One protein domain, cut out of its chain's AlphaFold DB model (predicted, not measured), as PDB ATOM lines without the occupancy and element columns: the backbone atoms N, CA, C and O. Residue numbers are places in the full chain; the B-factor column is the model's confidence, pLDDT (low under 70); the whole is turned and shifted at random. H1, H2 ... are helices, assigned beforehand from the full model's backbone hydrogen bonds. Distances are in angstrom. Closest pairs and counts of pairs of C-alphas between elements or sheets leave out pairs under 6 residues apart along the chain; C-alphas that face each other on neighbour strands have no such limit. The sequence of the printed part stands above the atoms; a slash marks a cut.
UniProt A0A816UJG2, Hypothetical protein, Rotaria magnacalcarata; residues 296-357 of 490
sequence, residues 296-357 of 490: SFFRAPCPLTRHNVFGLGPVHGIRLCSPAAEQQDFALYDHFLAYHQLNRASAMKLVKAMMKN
ATOM      1  N   SER A 296     187.962 222.953 176.110       59.44
ATOM      2  CA  SER A 296     189.262 223.638 176.093       59.44
ATOM      3  C   SER A 296     189.496 224.595 177.268       59.44
ATOM      4  O   SER A 296     190.642 224.859 177.617       59.44
ATOM      5  N   PHE A 297     188.436 225.116 177.888       65.75
ATOM      6  CA  PHE A 297     188.510 226.088 178.985       65.75
ATOM      7  C   PHE A 297     188.119 225.503 180.342       65.75
ATOM      8  O   PHE A 297     188.166 226.216 181.344       65.75
ATOM      9  N   PHE A 298     187.774 224.215 180.391       78.44
ATOM     10  CA  PHE A 298     187.479 223.528 181.639       78.44
ATOM     11  C   PHE A 298     188.735 223.478 182.516       78.44
ATOM     12  O   PHE A 298     189.754 222.889 182.131       78.44
ATOM     13  N   ARG A 299     188.662 224.140 183.677       81.06
ATOM     14  CA  ARG A 299     189.735 224.188 184.667       81.06
ATOM     15  C   ARG A 299     189.363 223.399 185.906       81.06
ATOM     16  O   ARG A 299     188.347 223.691 186.523       81.06
ATOM     17  N   ALA A 300     190.191 222.419 186.234       84.12
ATOM     18  CA  ALA A 300     190.102 221.645 187.462       84.12
ATOM     19  C   ALA A 300     191.448 220.938 187.713       84.12
ATOM     20  O   ALA A 300     192.304 220.911 186.810       84.12
ATOM     21  N   PRO A 301     191.642 220.340 188.898       88.00
ATOM     22  CA  PRO A 301     192.782 219.478 189.155       88.00
ATOM     23  C   PRO A 301     192.823 218.303 188.183       88.00
ATOM     24  O   PRO A 301     191.795 217.730 187.807       88.00
ATOM     25  N   CYS A 302     194.029 217.929 187.762       90.81
ATOM     26  CA  CYS A 302     194.200 216.782 186.884       90.81
ATOM     27  C   CYS A 302     193.890 215.484 187.653       90.81
ATOM     28  O   CYS A 302     194.545 215.215 188.659       90.81
ATOM     29  N   PRO A 303     192.960 214.629 187.184       89.75
ATOM     30  CA  PRO A 303     192.596 213.403 187.890       89.75
ATOM     31  C   PRO A 303     193.607 212.270 187.654       89.75
ATOM     32  O   PRO A 303     193.522 211.217 188.281       89.75
ATOM     33  N   LEU A 304     194.551 212.452 186.725       92.62
ATOM     34  CA  LEU A 304     195.532 211.445 186.317       92.62
ATOM     35  C   LEU A 304     196.761 211.451 187.242       92.62
ATOM     36  O   LEU A 304     197.897 211.553 186.778       92.62
ATOM     37  N   THR A 305     196.534 211.351 188.553       92.00
ATOM     38  CA  THR A 305     197.586 211.188 189.579       92.00
ATOM     39  C   THR A 305     197.875 209.722 189.896       92.00
ATOM     40  O   THR A 305     198.927 209.388 190.439       92.00
ATOM     41  N   ARG A 306     196.969 208.819 189.504       90.94
ATOM     42  CA  ARG A 306     197.085 207.364 189.663       90.94
ATOM     43  C   ARG A 306     196.574 206.631 188.424       90.94
ATOM     44  O   ARG A 306     195.769 207.160 187.660       90.94
ATOM     45  N   HIS A 307     197.027 205.395 188.244       90.88
ATOM     46  CA  HIS A 307     196.532 204.515 187.184       90.88
ATOM     47  C   HIS A 307     195.079 204.074 187.436       90.88
ATOM     48  O   HIS A 307     194.574 204.159 188.556       90.88
ATOM     49  N   ASN A 308     194.435 203.564 186.384       90.94
ATOM     50  CA  ASN A 308     193.055 203.060 186.338       90.94
ATOM     51  C   ASN A 308     191.966 204.126 186.518       90.94
ATOM     52  O   ASN A 308     190.782 203.801 186.591       90.94
ATOM     53  N   VAL A 309     192.341 205.402 186.516       90.62
ATOM     54  CA  VAL A 309     191.392 206.515 186.484       90.62
ATOM     55  C   VAL A 309     190.731 206.555 185.107       90.62
ATOM     56  O   VAL A 309     191.415 206.610 184.088       90.62
ATOM     57  N   PHE A 310     189.401 206.471 185.069       92.12
ATOM     58  CA  PHE A 310     188.610 206.378 183.837       92.12
ATOM     59  C   PHE A 310     188.983 205.188 182.924       92.12
ATOM     60  O   PHE A 310     188.777 205.228 181.712       92.12
ATOM     61  N   GLY A 311     189.541 204.111 183.486       89.19
ATOM     62  CA  GLY A 311     190.035 202.960 182.717       89.19
ATOM     63  C   GLY A 311     191.440 203.141 182.127       89.19
ATOM     64  O   GLY A 311     191.960 202.225 181.496       89.19
ATOM     65  N   LEU A 312     192.105 204.277 182.367       91.38
ATOM     66  CA  LEU A 312     193.470 204.530 181.904       91.38
ATOM     67  C   LEU A 312     194.504 203.795 182.773       91.38
ATOM     68  O   LEU A 312     195.024 204.326 183.753       91.38
ATOM     69  N   GLY A 313     194.787 202.539 182.426       91.44
ATOM     70  CA  GLY A 313     195.829 201.713 183.053       91.44
ATOM     71  C   GLY A 313     197.253 201.920 182.496       91.44
ATOM     72  O   GLY A 313     197.426 202.632 181.505       91.44
ATOM     73  N   PRO A 314     198.273 201.254 183.081       90.25
ATOM     74  CA  PRO A 314     199.681 201.357 182.662       90.25
ATOM     75  C   PRO A 314     199.942 200.964 181.202       90.25
ATOM     76  O   PRO A 314     200.842 201.509 180.571       90.25
ATOM     77  N   VAL A 315     199.128 200.058 180.649       88.69
ATOM     78  CA  VAL A 315     199.207 199.595 179.247       88.69
ATOM     79  C   VAL A 315     199.077 200.730 178.231       88.69
ATOM     80  O   VAL A 315     199.616 200.654 177.135       88.69
ATOM     81  N   HIS A 316     198.419 201.819 178.624       91.19
ATOM     82  CA  HIS A 316     198.251 203.000 177.795       91.19
ATOM     83  C   HIS A 316     199.494 203.900 177.757       91.19
ATOM     84  O   HIS A 316     199.519 204.843 176.975       91.19
ATOM     85  N   GLY A 317     200.503 203.666 178.608       86.94
ATOM     86  CA  GLY A 317     201.760 204.424 178.631       86.94
ATOM     87  C   GLY A 317     201.647 205.874 179.123       86.94
ATOM     88  O   GLY A 317     202.522 206.693 178.839       86.94
ATOM     89  N   ILE A 318     200.564 206.230 179.815       90.50
ATOM     90  CA  ILE A 318     200.295 207.619 180.200       90.50
ATOM     91  C   ILE A 318     201.213 208.044 181.342       90.50
ATOM     92  O   ILE A 318     201.335 207.366 182.360       90.50
ATOM     93  N   ARG A 319     201.820 209.222 181.203       89.56
ATOM     94  CA  ARG A 319     202.565 209.863 182.289       89.56
ATOM     95  C   ARG A 319     201.591 210.368 183.351       89.56
ATOM     96  O   ARG A 319     200.687 211.110 182.999       89.56
ATOM     97  N   LEU A 320     201.782 210.032 184.622       92.19
ATOM     98  CA  LEU A 320     200.942 210.543 185.712       92.19
ATOM     99  C   LEU A 320     201.437 211.899 186.232       92.19
ATOM    100  O   LEU A 320     202.638 212.183 186.208       92.19
ATOM    101  N   CYS A 321     200.509 212.727 186.707       90.88
ATOM    102  CA  CYS A 321     200.821 213.940 187.456       90.88
ATOM    103  C   CYS A 321     201.324 213.600 188.860       90.88
ATOM    104  O   CYS A 321     200.972 212.565 189.426       90.88
ATOM    105  N   SER A 322     202.140 214.482 189.440       85.50
ATOM    106  CA  SER A 322     202.535 214.343 190.842       85.50
ATOM    107  C   SER A 322     201.336 214.605 191.771       85.50
ATOM    108  O   SER A 322     200.473 215.409 191.422       85.50
ATOM    109  N   PRO A 323     201.290 214.010 192.979       73.69
ATOM    110  CA  PRO A 323     200.218 214.269 193.951       73.69
ATOM    111  C   PRO A 323     200.092 215.750 194.348       73.69
ATOM    112  O   PRO A 323     199.006 216.240 194.616       73.69
ATOM    113  N   ALA A 324     201.193 216.509 194.305       70.31
ATOM    114  CA  ALA A 324     201.179 217.955 194.543       70.31
ATOM    115  C   ALA A 324     200.358 218.745 193.498       70.31
ATOM    116  O   ALA A 324     199.982 219.889 193.744       70.31
ATOM    117  N   ALA A 325     200.071 218.149 192.337       69.00
ATOM    118  CA  ALA A 325     199.250 218.754 191.294       69.00
ATOM    119  C   ALA A 325     197.739 218.691 191.595       69.00
ATOM    120  O   ALA A 325     196.969 219.328 190.882       69.00
ATOM    121  N   GLU A 326     197.301 217.979 192.643       70.00
ATOM    122  CA  GLU A 326     195.883 217.905 193.043       70.00
ATOM    123  C   GLU A 326     195.315 219.255 193.504       70.00
ATOM    124  O   GLU A 326     194.103 219.448 193.509       70.00
ATOM    125  N   GLN A 327     196.183 220.206 193.856       68.75
ATOM    126  CA  GLN A 327     195.794 221.548 194.292       68.75
ATOM    127  C   GLN A 327     195.856 222.595 193.170       68.75
ATOM    128  O   GLN A 327     195.513 223.752 193.397       68.75
ATOM    129  N   GLN A 328     196.331 222.227 191.974       73.31
ATOM    130  CA  GLN A 328     196.505 223.163 190.865       73.31
ATOM    131  C   GLN A 328     195.418 222.980 189.810       73.31
ATOM    132  O   GLN A 328     195.256 221.900 189.246       73.31
ATOM    133  N   ASP A 329     194.731 224.071 189.480       79.31
ATOM    134  CA  ASP A 329     193.763 224.090 188.390       79.31
ATOM    135  C   ASP A 329     194.464 224.231 187.036       79.31
ATOM    136  O   ASP A 329     195.070 225.261 186.718       79.31
ATOM    137  N   PHE A 330     194.329 223.210 186.192       79.06
ATOM    138  CA  PHE A 330     194.856 223.216 184.829       79.06
ATOM    139  C   PHE A 330     193.744 223.459 183.821       79.06
ATOM    140  O   PHE A 330     192.640 222.971 184.005       79.06
ATOM    141  N   ALA A 331     194.041 224.118 182.697       84.56
ATOM    142  CA  ALA A 331     193.199 223.988 181.507       84.56
ATOM    143  C   ALA A 331     193.315 222.539 181.001       84.56
ATOM    144  O   ALA A 331     194.300 222.183 180.348       84.56
ATOM    145  N   LEU A 332     192.363 221.685 181.385       88.81
ATOM    146  CA  LEU A 332     192.557 220.234 181.389       88.81
ATOM    147  C   LEU A 332     192.796 219.662 179.999       88.81
ATOM    148  O   LEU A 332     193.679 218.828 179.834       88.81
ATOM    149  N   TYR A 333     192.079 220.152 178.989       87.81
ATOM    150  CA  TYR A 333     192.286 219.720 177.609       87.81
ATOM    151  C   TYR A 333     193.733 219.950 177.145       87.81
ATOM    152  O   TYR A 333     194.402 219.013 176.709       87.81
ATOM    153  N   ASP A 334     194.251 221.170 177.299       79.25
ATOM    154  CA  ASP A 334     195.614 221.511 176.879       79.25
ATOM    155  C   ASP A 334     196.665 220.780 177.717       79.25
ATOM    156  O   ASP A 334     197.680 220.318 177.191       79.25
ATOM    157  N   HIS A 335     196.403 220.619 179.013       90.06
ATOM    158  CA  HIS A 335     197.253 219.853 179.915       90.06
ATOM    159  C   HIS A 335     197.335 218.372 179.507       90.06
ATOM    160  O   HIS A 335     198.434 217.819 179.408       90.06
ATOM    161  N   PHE A 336     196.206 217.742 179.174       91.50
ATOM    162  CA  PHE A 336     196.158 216.372 178.661       91.50
ATOM    163  C   PHE A 336     196.944 216.203 177.360       91.50
ATOM    164  O   PHE A 336     197.677 215.225 177.204       91.50
ATOM    165  N   LEU A 337     196.854 217.169 176.445       86.19
ATOM    166  CA  LEU A 337     197.620 217.137 175.200       86.19
ATOM    167  C   LEU A 337     199.123 217.351 175.427       86.19
ATOM    168  O   LEU A 337     199.952 216.682 174.810       86.19
ATOM    169  N   ALA A 338     199.496 218.315 176.269       77.94
ATOM    170  CA  ALA A 338     200.882 218.749 176.413       77.94
ATOM    171  C   ALA A 338     201.696 217.858 177.359       77.94
ATOM    172  O   ALA A 338     202.845 217.531 177.043       77.94
ATOM    173  N   TYR A 339     201.115 217.488 178.502       86.38
ATOM    174  CA  TYR A 339     201.792 216.756 179.570       86.38
ATOM    175  C   TYR A 339     201.569 215.247 179.461       86.38
ATOM    176  O   TYR A 339     202.538 214.489 179.378       86.38
ATOM    177  N   HIS A 340     200.305 214.821 179.393       90.75
ATOM    178  CA  HIS A 340     199.935 213.403 179.303       90.75
ATOM    179  C   HIS A 340     200.073 212.830 177.890       90.75
ATOM    180  O   HIS A 340     200.058 211.615 177.729       90.75
ATOM    181  N   GLN A 341     200.235 213.694 176.881       89.38
ATOM    182  CA  GLN A 341     200.371 213.325 175.470       89.38
ATOM    183  C   GLN A 341     199.183 212.519 174.928       89.38
ATOM    184  O   GLN A 341     199.334 211.733 173.988       89.38
ATOM    185  N   LEU A 342     197.991 212.729 175.494       91.44
ATOM    186  CA  LEU A 342     196.768 212.141 174.961       91.44
ATOM    187  C   LEU A 342     196.518 212.661 173.538       91.44
ATOM    188  O   LEU A 342     196.844 213.804 173.202       91.44
ATOM    189  N   ASN A 343     195.927 211.829 172.684       90.50
ATOM    190  CA  ASN A 343     195.402 212.306 171.410       90.50
ATOM    191  C   ASN A 343     194.165 213.202 171.641       90.50
ATOM    192  O   ASN A 343     193.556 213.201 172.713       90.50
ATOM    193  N   ARG A 344     193.788 213.998 170.629       86.62
ATOM    194  CA  ARG A 344     192.690 214.978 170.752       86.62
ATOM    195  C   ARG A 344     191.358 214.331 171.127       86.62
ATOM    196  O   ARG A 344     190.647 214.872 171.970       86.62
ATOM    197  N   ALA A 345     191.048 213.179 170.534       87.62
ATOM    198  CA  ALA A 345     189.815 212.450 170.808       87.62
ATOM    199  C   ALA A 345     189.749 211.999 172.276       87.62
ATOM    200  O   ALA A 345     188.761 212.264 172.957       87.62
ATOM    201  N   SER A 346     190.832 211.417 172.793       93.25
ATOM    202  CA  SER A 346     190.931 210.926 174.170       93.25
ATOM    203  C   SER A 346     190.915 212.063 175.187       93.25
ATOM    204  O   SER A 346     190.166 212.001 176.159       93.25
ATOM    205  N   ALA A 347     191.665 213.141 174.936       91.75
ATOM    206  CA  ALA A 347     191.645 214.332 175.785       91.75
ATOM    207  C   ALA A 347     190.232 214.934 175.871       91.75
ATOM    208  O   ALA A 347     189.749 215.241 176.957       91.75
ATOM    209  N   MET A 348     189.532 215.041 174.737       87.44
ATOM    210  CA  MET A 348     188.164 215.555 174.683       87.44
ATOM    211  C   MET A 348     187.169 214.641 175.414       87.44
ATOM    212  O   MET A 348     186.323 215.120 176.169       87.44
ATOM    213  N   LYS A 349     187.277 213.324 175.210       90.38
ATOM    214  CA  LYS A 349     186.442 212.300 175.860       90.38
ATOM    215  C   LYS A 349     186.586 212.364 177.384       90.38
ATOM    216  O   LYS A 349     185.581 212.363 178.090       90.38
ATOM    217  N   LEU A 350     187.819 212.515 177.870       91.38
ATOM    218  CA  LEU A 350     188.136 212.637 179.291       91.38
ATOM    219  C   LEU A 350     187.574 213.930 179.900       91.38
ATOM    220  O   LEU A 350     186.882 213.873 180.914       91.38
ATOM    221  N   VAL A 351     187.788 215.083 179.254       89.75
ATOM    222  CA  VAL A 351     187.235 216.362 179.731       89.75
ATOM    223  C   VAL A 351     185.708 216.320 179.791       89.75
ATOM    224  O   VAL A 351     185.125 216.743 180.785       89.75
ATOM    225  N   LYS A 352     185.045 215.756 178.773       85.69
ATOM    226  CA  LYS A 352     183.580 215.618 178.767       85.69
ATOM    227  C   LYS A 352     183.067 214.751 179.920       85.69
ATOM    228  O   LYS A 352     182.041 215.092 180.500       85.69
ATOM    229  N   ALA A 353     183.752 213.657 180.254       87.19
ATOM    230  CA  ALA A 353     183.381 212.817 181.395       87.19
ATOM    231  C   ALA A 353     183.542 213.561 182.728       87.19
ATOM    232  O   ALA A 353     182.657 213.507 183.579       87.19
ATOM    233  N   MET A 354     184.629 214.322 182.879       86.06
ATOM    234  CA  MET A 354     184.856 215.144 184.069       86.06
ATOM    235  C   MET A 354     183.817 216.255 184.222       86.06
ATOM    236  O   MET A 354     183.289 216.445 185.308       86.06
ATOM    237  N   MET A 355     183.471 216.947 183.134       82.00
ATOM    238  CA  MET A 355     182.425 217.976 183.146       82.00
ATOM    239  C   MET A 355     181.049 217.423 183.544       82.00
ATOM    240  O   MET A 355     180.216 218.160 184.060       82.00
ATOM    241  N   LYS A 356     180.804 216.131 183.307       82.38
ATOM    242  CA  LYS A 356     179.584 215.429 183.722       82.38
ATOM    243  C   LYS A 356     179.636 214.915 185.165       82.38
ATOM    244  O   LYS A 356     178.713 214.221 185.579       82.38
ATOM    245  N   ASN A 357     180.693 215.232 185.920       79.12
ATOM    246  CA  ASN A 357     180.945 214.730 187.274       79.12
ATOM    247  C   ASN A 357     180.875 213.197 187.370       79.12
ATOM    248  O   ASN A 357     180.423 212.633 188.366       79.12
TER     249      ASN A 357
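AT A GLANCE: This is residues 296 to 357 of the 490 residues of the protein "Hypothetical protein" of Rotaria magnacalcarata (UniProt A0A816UJG2). What shape is this? With little regular structure, a long winding stretch, residues 296 to 322, leads to small H1, set off from a helical hairpin of H2 and H3. How much is named? The printed part has 62 residues, 24 of them in helices H1, H2, H3 in that order; the class is all helix. How large is it? It is compact and rounded, 28 by 27 by 22 A, with a radius of gyration of the C-alphas of 10.5 A.

IN THESE COORDINATES: Where is H1? H1, residues 323 to 327, begins at C-alpha 323 (200.218, 214.269, 193.951) and spans 8.5 A. What follows? H2, residues 332 to 338, spans 9.8 A; H3, residues 344 to 355, spans 16.4 A to C-alpha 355 (182.425, 217.976, 183.146).

HOW THE PARTS SIT: Which helices touch? H2 and H3, a hairpin, touch at a shallow tilt of 25 degrees, opposite ways; their closest C-alphas, Tyr 333 and Ala 347, are 5.7 A apart. H1 is apart from both. What of the backbones? Every O i to N i+4 pair is within hydrogen-bond range in H2 and H3; in H1 0 of 1 is, and 1 of 2 O i to N i+3 pairs.

THE WHOLE: Is it cut? The printed part has no cut, and both links are tight. Where is confidence low? Residues 296 to 297, 325 and 327 are under 70.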